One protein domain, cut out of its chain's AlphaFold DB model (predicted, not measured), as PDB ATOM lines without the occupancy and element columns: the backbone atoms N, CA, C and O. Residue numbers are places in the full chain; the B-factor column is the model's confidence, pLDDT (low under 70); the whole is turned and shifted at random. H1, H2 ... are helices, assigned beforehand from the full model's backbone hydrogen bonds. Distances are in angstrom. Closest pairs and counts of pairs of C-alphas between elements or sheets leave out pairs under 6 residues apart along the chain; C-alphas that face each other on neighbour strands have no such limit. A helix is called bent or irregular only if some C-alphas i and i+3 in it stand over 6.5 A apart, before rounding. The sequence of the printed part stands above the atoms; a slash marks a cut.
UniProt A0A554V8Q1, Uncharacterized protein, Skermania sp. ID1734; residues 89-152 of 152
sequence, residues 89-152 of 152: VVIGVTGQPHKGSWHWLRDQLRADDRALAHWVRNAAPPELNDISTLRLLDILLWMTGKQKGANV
ATOM      1  N   VAL A  89     237.348 229.182 174.180       94.69
ATOM      2  CA  VAL A  89     238.410 229.748 175.026       94.69
ATOM      3  C   VAL A  89     239.644 230.016 174.173       94.69
ATOM      4  O   VAL A  89     240.166 231.125 174.192       94.69
ATOM      5  N   VAL A  90     240.061 229.037 173.367       95.19
ATOM      6  CA  VAL A  90     241.212 229.185 172.463       95.19
ATOM      7  C   VAL A  90     240.963 230.281 171.425       95.19
ATOM      8  O   VAL A  90     241.845 231.104 171.182       95.19
ATOM      9  N   ILE A  91     239.748 230.363 170.874       95.06
ATOM     10  CA  ILE A  91     239.346 231.463 169.983       95.06
ATOM     11  C   ILE A  91     239.452 232.811 170.707       95.06
ATOM     12  O   ILE A  91     240.012 233.750 170.155       95.06
ATOM     13  N   GLY A  92     238.966 232.912 171.948       95.44
ATOM     14  CA  GLY A  92     239.047 234.147 172.732       95.44
ATOM     15  C   GLY A  92     240.481 234.573 173.070       95.44
ATOM     16  O   GLY A  92     240.764 235.764 173.143       95.44
ATOM     17  N   VAL A  93     241.397 233.617 173.249       95.75
ATOM     18  CA  VAL A  93     242.811 233.900 173.543       95.75
ATOM     19  C   VAL A  93     243.592 234.293 172.292       95.75
ATOM     20  O   VAL A  93     244.395 235.217 172.351       95.75
ATOM     21  N   THR A  94     243.366 233.595 171.179       95.06
ATOM     22  CA  THR A  94     244.133 233.774 169.934       95.06
ATOM     23  C   THR A  94     243.543 234.837 169.007       95.06
ATOM     24  O   THR A  94     244.238 235.340 168.130       95.06
ATOM     25  N   GLY A  95     242.252 235.150 169.152       95.62
ATOM     26  CA  GLY A  95     241.499 235.976 168.204       95.62
ATOM     27  C   GLY A  95     241.248 235.295 166.854       95.62
ATOM     28  O   GLY A  95     240.718 235.924 165.941       95.62
ATOM     29  N   GLN A  96     241.619 234.022 166.703       95.88
ATOM     30  CA  GLN A  96     241.604 233.339 165.416       95.88
ATOM     31  C   GLN A  96     240.331 232.513 165.215       95.88
ATOM     32  O   GLN A  96     239.940 231.726 166.091       95.88
ATOM     33  N   PRO A  97     239.684 232.619 164.041       93.56
ATOM     34  CA  PRO A  97     238.540 231.789 163.725       93.56
ATOM     35  C   PRO A  97     238.975 230.333 163.553       93.56
ATOM     36  O   PRO A  97     240.137 229.996 163.356       93.56
ATOM     37  N   HIS A  98     238.006 229.428 163.572       90.38
ATOM     38  CA  HIS A  98     238.300 228.010 163.390       90.38
ATOM     39  C   HIS A  98     238.676 227.637 161.946       90.38
ATOM     40  O   HIS A  98     239.330 226.624 161.703       90.38
ATOM     41  N   LYS A  99     238.202 228.389 160.949       91.88
ATOM     42  CA  LYS A  99     238.587 228.135 159.558       91.88
ATOM     43  C   LYS A  99     240.057 228.528 159.406       91.88
ATOM     44  O   LYS A  99     240.398 229.664 159.691       91.88
ATOM     45  N   GLY A 100     240.894 227.594 158.956       94.75
ATOM     46  CA  GLY A 100     242.330 227.832 158.775       94.75
ATOM     47  C   GLY A 100     243.166 227.746 160.055       94.75
ATOM     48  O   GLY A 100     244.383 227.861 159.967       94.75
ATOM     49  N   SER A 101     242.564 227.476 161.221       95.31
ATOM     50  CA  SER A 101     243.291 227.485 162.498       95.31
ATOM     51  C   SER A 101     244.439 226.480 162.572       95.31
ATOM     52  O   SER A 101     245.445 226.761 163.209       95.31
ATOM     53  N   TRP A 102     244.325 225.328 161.904       97.75
ATOM     54  CA  TRP A 102     245.399 224.326 161.871       97.75
ATOM     55  C   TRP A 102     246.648 224.839 161.152       97.75
ATOM     56  O   TRP A 102     247.750 224.649 161.652       97.75
ATOM     57  N   HIS A 103     246.471 225.527 160.019       98.12
ATOM     58  CA  HIS A 103     247.582 226.115 159.266       98.12
ATOM     59  C   HIS A 103     248.175 227.281 160.045       98.12
ATOM     60  O   HIS A 103     249.374 227.297 160.283       98.12
ATOM     61  N   TRP A 104     247.317 228.174 160.549       98.00
ATOM     62  CA  TRP A 104     247.757 229.288 161.382       98.00
ATOM     63  C   TRP A 104     248.612 228.808 162.560       98.00
ATOM     64  O   TRP A 104     249.712 229.310 162.764       98.00
ATOM     65  N   LEU A 105     248.149 227.799 163.305       98.12
ATOM     66  CA  LEU A 105     248.883 227.291 164.459       98.12
ATOM     67  C   LEU A 105     250.182 226.584 164.058       98.12
ATOM     68  O   LEU A 105     251.188 226.750 164.742       98.12
ATOM     69  N   ARG A 106     250.186 225.824 162.952       98.38
ATOM     70  CA  ARG A 106     251.418 225.248 162.393       98.38
ATOM     71  C   ARG A 106     252.437 226.339 162.088       98.38
ATOM     72  O   ARG A 106     253.599 226.190 162.453       98.38
ATOM     73  N   ASP A 107     252.004 227.427 161.462       98.31
ATOM     74  CA  ASP A 107     252.884 228.532 161.097       98.31
ATOM     75  C   ASP A 107     253.447 229.214 162.353       98.31
ATOM     76  O   ASP A 107     254.647 229.464 162.420       98.31
ATOM     77  N   GLN A 108     252.632 229.403 163.402       98.12
ATOM     78  CA  GLN A 108     253.117 229.902 164.700       98.12
ATOM     79  C   GLN A 108     254.122 228.955 165.372       98.12
ATOM     80  O   GLN A 108     255.073 229.405 166.002       98.12
ATOM     81  N   LEU A 109     253.930 227.637 165.253       98.19
ATOM     82  CA  LEU A 109     254.857 226.645 165.804       98.19
ATOM     83  C   LEU A 109     256.168 226.540 165.010       98.19
ATOM     84  O   LEU A 109     257.158 226.054 165.553       98.19
ATOM     85  N   ARG A 110     256.176 226.965 163.740       98.31
ATOM     86  CA  ARG A 110     257.360 226.990 162.863       98.31
ATOM     87  C   ARG A 110     258.136 228.300 162.924       98.31
ATOM     88  O   ARG A 110     259.337 228.284 162.666       98.31
ATOM     89  N   ALA A 111     257.453 229.404 163.206       98.12
ATOM     90  CA  ALA A 111     258.044 230.733 163.243       98.12
ATOM     91  C   ALA A 111     259.240 230.807 164.205       98.12
ATOM     92  O   ALA A 111     259.311 230.062 165.187       98.12
ATOM     93  N   ASP A 112     260.167 231.714 163.894       97.75
ATOM     94  CA  ASP A 112     261.316 232.061 164.736       97.75
ATOM     95  C   ASP A 112     262.109 230.838 165.220       97.75
ATOM     96  O   ASP A 112     262.354 230.672 166.412       97.75
ATOM     97  N   ASP A 113     262.452 229.939 164.292       96.94
ATOM     98  CA  ASP A 113     263.160 228.686 164.591       96.94
ATOM     99  C   ASP A 113     262.474 227.862 165.700       96.94
ATOM    100  O   ASP A 113     263.079 227.379 166.658       96.94
ATOM    101  N   ARG A 114     261.143 227.744 165.588       97.94
ATOM    102  CA  ARG A 114     260.276 227.047 166.551       97.94
ATOM    103  C   ARG A 114     260.331 227.619 167.972       97.94
ATOM    104  O   ARG A 114     260.069 226.884 168.929       97.94
ATOM    105  N   ALA A 115     260.599 228.917 168.141       98.19
ATOM    106  CA  ALA A 115     260.699 229.561 169.456       98.19
ATOM    107  C   ALA A 115     259.501 229.262 170.374       98.19
ATOM    108  O   ALA A 115     259.692 228.930 171.544       98.19
ATOM    109  N   LEU A 116     258.267 229.307 169.850       97.50
ATOM    110  CA  LEU A 116     257.068 228.972 170.627       97.50
ATOM    111  C   LEU A 116     257.081 227.510 171.093       97.50
ATOM    112  O   LEU A 116     256.791 227.233 172.256       97.50
ATOM    113  N   ALA A 117     257.416 226.571 170.208       97.12
ATOM    114  CA  ALA A 117     257.460 225.153 170.553       97.12
ATOM    115  C   ALA A 117     258.532 224.879 171.619       97.12
ATOM    116  O   ALA A 117     258.253 224.193 172.602       97.12
ATOM    117  N   HIS A 118     259.724 225.465 171.464       97.56
ATOM    118  CA  HIS A 118     260.802 225.374 172.449       97.56
ATOM    119  C   HIS A 118     260.394 225.979 173.792       97.56
ATOM    120  O   HIS A 118     260.587 225.350 174.830       97.56
ATOM    121  N   TRP A 119     259.768 227.158 173.791       97.56
ATOM    122  CA  TRP A 119     259.289 227.797 175.014       97.56
ATOM    123  C   TRP A 119     258.247 226.938 175.742       97.56
ATOM    124  O   TRP A 119     258.388 226.702 176.940       97.56
ATOM    125  N   VAL A 120     257.252 226.403 175.022       96.81
ATOM    126  CA  VAL A 120     256.239 225.499 175.597       96.81
ATOM    127  C   VAL A 120     256.896 224.271 176.227       96.81
ATOM    128  O   VAL A 120     256.489 223.849 177.308       96.81
ATOM    129  N   ARG A 121     257.910 223.695 175.570       95.06
ATOM    130  CA  ARG A 121     258.635 222.533 176.094       95.06
ATOM    131  C   ARG A 121     259.481 222.854 177.311       95.06
ATOM    132  O   ARG A 121     259.399 222.123 178.288       95.06
ATOM    133  N   ASN A 122     260.217 223.956 177.285       95.56
ATOM    134  CA  ASN A 122     261.073 224.363 178.397       95.56
ATOM    135  C   ASN A 122     260.269 224.798 179.631       95.56
ATOM    136  O   ASN A 122     260.756 224.681 180.751       95.56
ATOM    137  N   ALA A 123     259.046 225.301 179.440       93.31
ATOM    138  CA  ALA A 123     258.150 225.666 180.535       93.31
ATOM    139  C   ALA A 123     257.439 224.457 181.170       93.31
ATOM    140  O   ALA A 123     256.873 224.583 182.257       93.31
ATOM    141  N   ALA A 124     257.418 223.304 180.494       95.19
ATOM    142  CA  ALA A 124     256.767 222.109 181.004       95.19
ATOM    143  C   ALA A 124     257.687 221.352 181.975       95.19
ATOM    144  O   ALA A 124     258.888 221.236 181.726       95.19
ATOM    145  N   PRO A 125     257.141 220.812 183.076       94.50
ATOM    146  CA  PRO A 125     257.928 220.029 184.011       94.50
ATOM    147  C   PRO A 125     258.321 218.669 183.386       94.50
ATOM    148  O   PRO A 125     257.589 218.163 182.523       94.50
ATOM    149  N   PRO A 126     259.456 218.064 183.795       92.56
ATOM    150  CA  PRO A 126     260.008 216.864 183.153       92.56
ATOM    151  C   PRO A 126     259.056 215.660 183.118       92.56
ATOM    152  O   PRO A 126     259.123 214.833 182.210       92.56
ATOM    153  N   GLU A 127     258.133 215.561 184.074       95.62
ATOM    154  CA  GLU A 127     257.141 214.486 184.166       95.62
ATOM    155  C   GLU A 127     256.139 214.501 182.999       95.62
ATOM    156  O   GLU A 127     255.418 213.526 182.792       95.62
ATOM    157  N   LEU A 128     256.077 215.591 182.222       94.94
ATOM    158  CA  LEU A 128     255.188 215.736 181.067       94.94
ATOM    159  C   LEU A 128     255.893 215.539 179.718       94.94
ATOM    160  O   LEU A 128     255.327 215.897 178.681       94.94
ATOM    161  N   ASN A 129     257.091 214.950 179.694       91.56
ATOM    162  CA  ASN A 129     257.830 214.691 178.451       91.56
ATOM    163  C   ASN A 129     257.043 213.833 177.439       91.56
ATOM    164  O   ASN A 129     257.116 214.092 176.238       91.56
ATOM    165  N   ASP A 130     256.220 212.893 177.914       92.31
ATOM    166  CA  ASP A 130     255.383 212.027 177.065       92.31
ATOM    167  C   ASP A 130     254.154 212.741 176.475       92.31
ATOM    168  O   ASP A 130     253.466 212.228 175.588       92.31
ATOM    169  N   ILE A 131     253.839 213.944 176.958       94.94
ATOM    170  CA  ILE A 131     252.747 214.756 176.427       94.94
ATOM    171  C   ILE A 131     253.255 215.492 175.188       94.94
ATOM    172  O   ILE A 131     254.317 216.094 175.220       94.94
ATOM    173  N   SER A 132     252.511 215.490 174.079       96.12
ATOM    174  CA  SER A 132     252.905 216.231 172.862       96.12
ATOM    175  C   SER A 132     253.016 217.748 173.104       96.12
ATOM    176  O   SER A 132     252.273 218.291 173.930       96.12
ATOM    177  N   THR A 133     253.820 218.452 172.300       96.94
ATOM    178  CA  THR A 133     254.016 219.911 172.412       96.94
ATOM    179  C   THR A 133     252.686 220.620 172.217       96.94
ATOM    180  O   THR A 133     252.331 221.539 172.949       96.94
ATOM    181  N   LEU A 134     251.903 220.117 171.261       97.81
ATOM    182  CA  LEU A 134     250.588 220.636 170.937       97.81
ATOM    183  C   LEU A 134     249.599 220.510 172.105       97.81
ATOM    184  O   LEU A 134     248.832 221.434 172.360       97.81
ATOM    185  N   ARG A 135     249.625 219.397 172.852       97.31
ATOM    186  CA  ARG A 135     248.789 219.232 174.058       97.31
ATOM    187  C   ARG A 135     249.185 220.206 175.164       97.31
ATOM    188  O   ARG A 135     248.295 220.758 175.802       97.31
ATOM    189  N   LEU A 136     250.481 220.404 175.394       97.25
ATOM    190  CA  LEU A 136     250.956 221.387 176.370       97.25
ATOM    191  C   LEU A 136     250.487 222.794 175.989       97.25
ATOM    192  O   LEU A 136     249.938 223.504 176.828       97.25
ATOM    193  N   LEU A 137     250.604 223.159 174.710       97.69
ATOM    194  CA  LEU A 137     250.113 224.439 174.210       97.69
ATOM    195  C   LEU A 137     248.592 224.588 174.380       97.69
ATOM    196  O   LEU A 137     248.139 225.628 174.856       97.69
ATOM    197  N   ASP A 138     247.805 223.554 174.069       96.00
ATOM    198  CA  ASP A 138     246.351 223.567 174.288       96.00
ATOM    199  C   ASP A 138     245.991 223.814 175.767       96.00
ATOM    200  O   ASP A 138     245.044 224.549 176.059       96.00
ATOM    201  N   ILE A 139     246.746 223.231 176.709       94.81
ATOM    202  CA  ILE A 139     246.564 223.451 178.154       94.81
ATOM    203  C   ILE A 139     246.895 224.900 178.520       94.81
ATOM    204  O   ILE A 139     246.088 225.553 179.183       94.81
ATOM    205  N   LEU A 140     248.042 225.413 178.064       95.62
ATOM    206  CA  LEU A 140     248.483 226.779 178.352       95.62
ATOM    207  C   LEU A 140     247.478 227.811 177.831       95.62
ATOM    208  O   LEU A 140     247.030 228.665 178.594       95.62
ATOM    209  N   LEU A 141     247.037 227.681 176.574       95.44
ATOM    210  CA  LEU A 141     246.019 228.552 175.982       95.44
ATOM    211  C   LEU A 141     244.719 228.525 176.791       95.44
ATOM    212  O   LEU A 141     244.113 229.567 177.049       95.44
ATOM    213  N   TRP A 142     244.290 227.342 177.230       95.19
ATOM    214  CA  TRP A 142     243.077 227.215 178.026       95.19
ATOM    215  C   TRP A 142     243.215 227.852 179.417       95.19
ATOM    216  O   TRP A 142     242.307 228.568 179.848       95.19
ATOM    217  N   MET A 143     244.350 227.653 180.098       94.38
ATOM    218  CA  MET A 143     244.648 228.286 181.390       94.38
ATOM    219  C   MET A 143     244.670 229.813 181.277       94.38
ATOM    220  O   MET A 143     244.021 230.491 182.075       94.38
ATOM    221  N   THR A 144     245.326 230.357 180.249       93.94
ATOM    222  CA  THR A 144     245.353 231.802 179.982       93.94
ATOM    223  C   THR A 144     243.948 232.361 179.768       93.94
ATOM    224  O   THR A 144     243.589 233.388 180.344       93.94
ATOM    225  N   GLY A 145     243.119 231.688 178.968       92.06
ATOM    226  CA  GLY A 145     241.752 232.145 178.713       92.06
ATOM    227  C   GLY A 145     240.855 232.076 179.949       92.06
ATOM    228  O   GLY A 145     240.025 232.961 180.159       92.06
ATOM    229  N   LYS A 146     241.046 231.068 180.807       90.56
ATOM    230  CA  LYS A 146     240.317 230.952 182.076       90.56
ATOM    231  C   LYS A 146     240.690 232.030 183.083       90.56
ATOM    232  O   LYS A 146     239.789 232.560 183.721       90.56
ATOM    233  N   GLN A 147     241.969 232.384 183.188       85.00
ATOM    234  CA  GLN A 147     242.412 233.486 184.048       85.00
ATOM    235  C   GLN A 147     241.867 234.834 183.568       85.00
ATOM    236  O   GLN A 147     241.342 235.599 184.369       85.00
ATOM    237  N   LYS A 148     241.905 235.101 182.254       74.81
ATOM    238  CA  LYS A 148     241.318 236.326 181.688       74.81
ATOM    239  C   LYS A 148     239.822 236.447 181.982       74.81
ATOM    240  O   LYS A 148     239.374 237.529 182.316       74.81
ATOM    241  N   GLY A 149     239.066 235.350 181.904       64.94
ATOM    242  CA  GLY A 149     237.636 235.347 182.233       64.94
ATOM    243  C   GLY A 149     237.306 235.420 183.729       64.94
ATOM    244  O   GLY A 149     236.146 235.622 184.057       64.94
ATOM    245  N   ALA A 150     238.284 235.227 184.623       60.94
ATOM    246  CA  ALA A 150     238.115 235.371 186.072       60.94
ATOM    247  C   ALA A 150     238.432 236.793 186.577       60.94
ATOM    248  O   ALA A 150     238.047 237.140 187.688       60.94
ATOM    249  N   ASN A 151     239.122 237.599 185.764       51.66
ATOM    250  CA  ASN A 151     239.510 238.981 186.066       51.66
ATOM    251  C   ASN A 151     238.580 240.022 185.402       51.66
ATOM    252  O   ASN A 151     238.981 241.177 185.247       51.66
ATOM    253  N   VAL A 152     237.383 239.609 184.969       46.66
ATOM    254  CA  VAL A 152     236.340 240.451 184.351       46.66
ATOM    255  C   VAL A 152     235.067 240.359 185.175       46.66
ATOM    256  O   VAL A 152     234.731 239.225 185.583       46.66
TER     257      VAL A 152
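This is residues 89 to 152 of the 152 residues of an uncharacterized protein of Skermania sp. ID1734 (UniProt A0A554V8Q1). Three helices go round in a ring: the long H2 is folded at a kink into an L of two arms, H2a and H2b, and H3 runs from H2b back to the short H1, which it crosses. H3 has H2b at its residues 133 to 137 and H1 farther along, at its residues 138 to 146. The printed part has 64 residues with three named helices, in the order H1, H2, H3, and no named strand; its class is all helix. It is only just compact, close to loose, with a radius of gyration of the C-alphas of 12.6 A and spans of 33 by 26 by 18 A.

H1 is residues 89 to 94, from C-alpha 89 at (238.410, 229.748, 175.026). H2, residues 101 to 123, was assigned as one helix by its hydrogen bonds but is bent: C-alphas 113 and 116 are 8.6 A apart. Its arms are H2a, residues 101 to 113, 20.0 A long and irregular, with C-alphas 109 and 112 8.5 A apart, and H2b, residues 116 to 123, 10.5 A long. H3, residues 133 to 150, is 26.0 A long and ends at C-alpha 150 at (238.115, 235.371, 186.072).

H1 touches H3 at residues 138 to 146 alone, about perpendicular at 79 degrees; their closest C-alphas, of Val 89 and Gly 145, are 5.5 A apart. H1 is apart from H2a and H2b. The two arms touch only at the corner, at 75 degrees, closest at the C-alphas of Leu 109 and Ala 117, 5.6 A. H2b touches H3 at residues 133 to 137 alone, at 80 degrees, closest at the C-alphas of Val 120 and Leu 137, 6.4 A. H2a and H3 are near each other. In H1, H2b and H3 every O i to N i+4 pair is within hydrogen-bond range; in H2a 7 of 9 are.

The C-alphas farthest apart, of Asp 113 and Val 152, are 35.3 A apart. The printed part has no cut, and both links are short. Mean pLDDT of the printed part is 92.8; residues 149 to 152 are under 70.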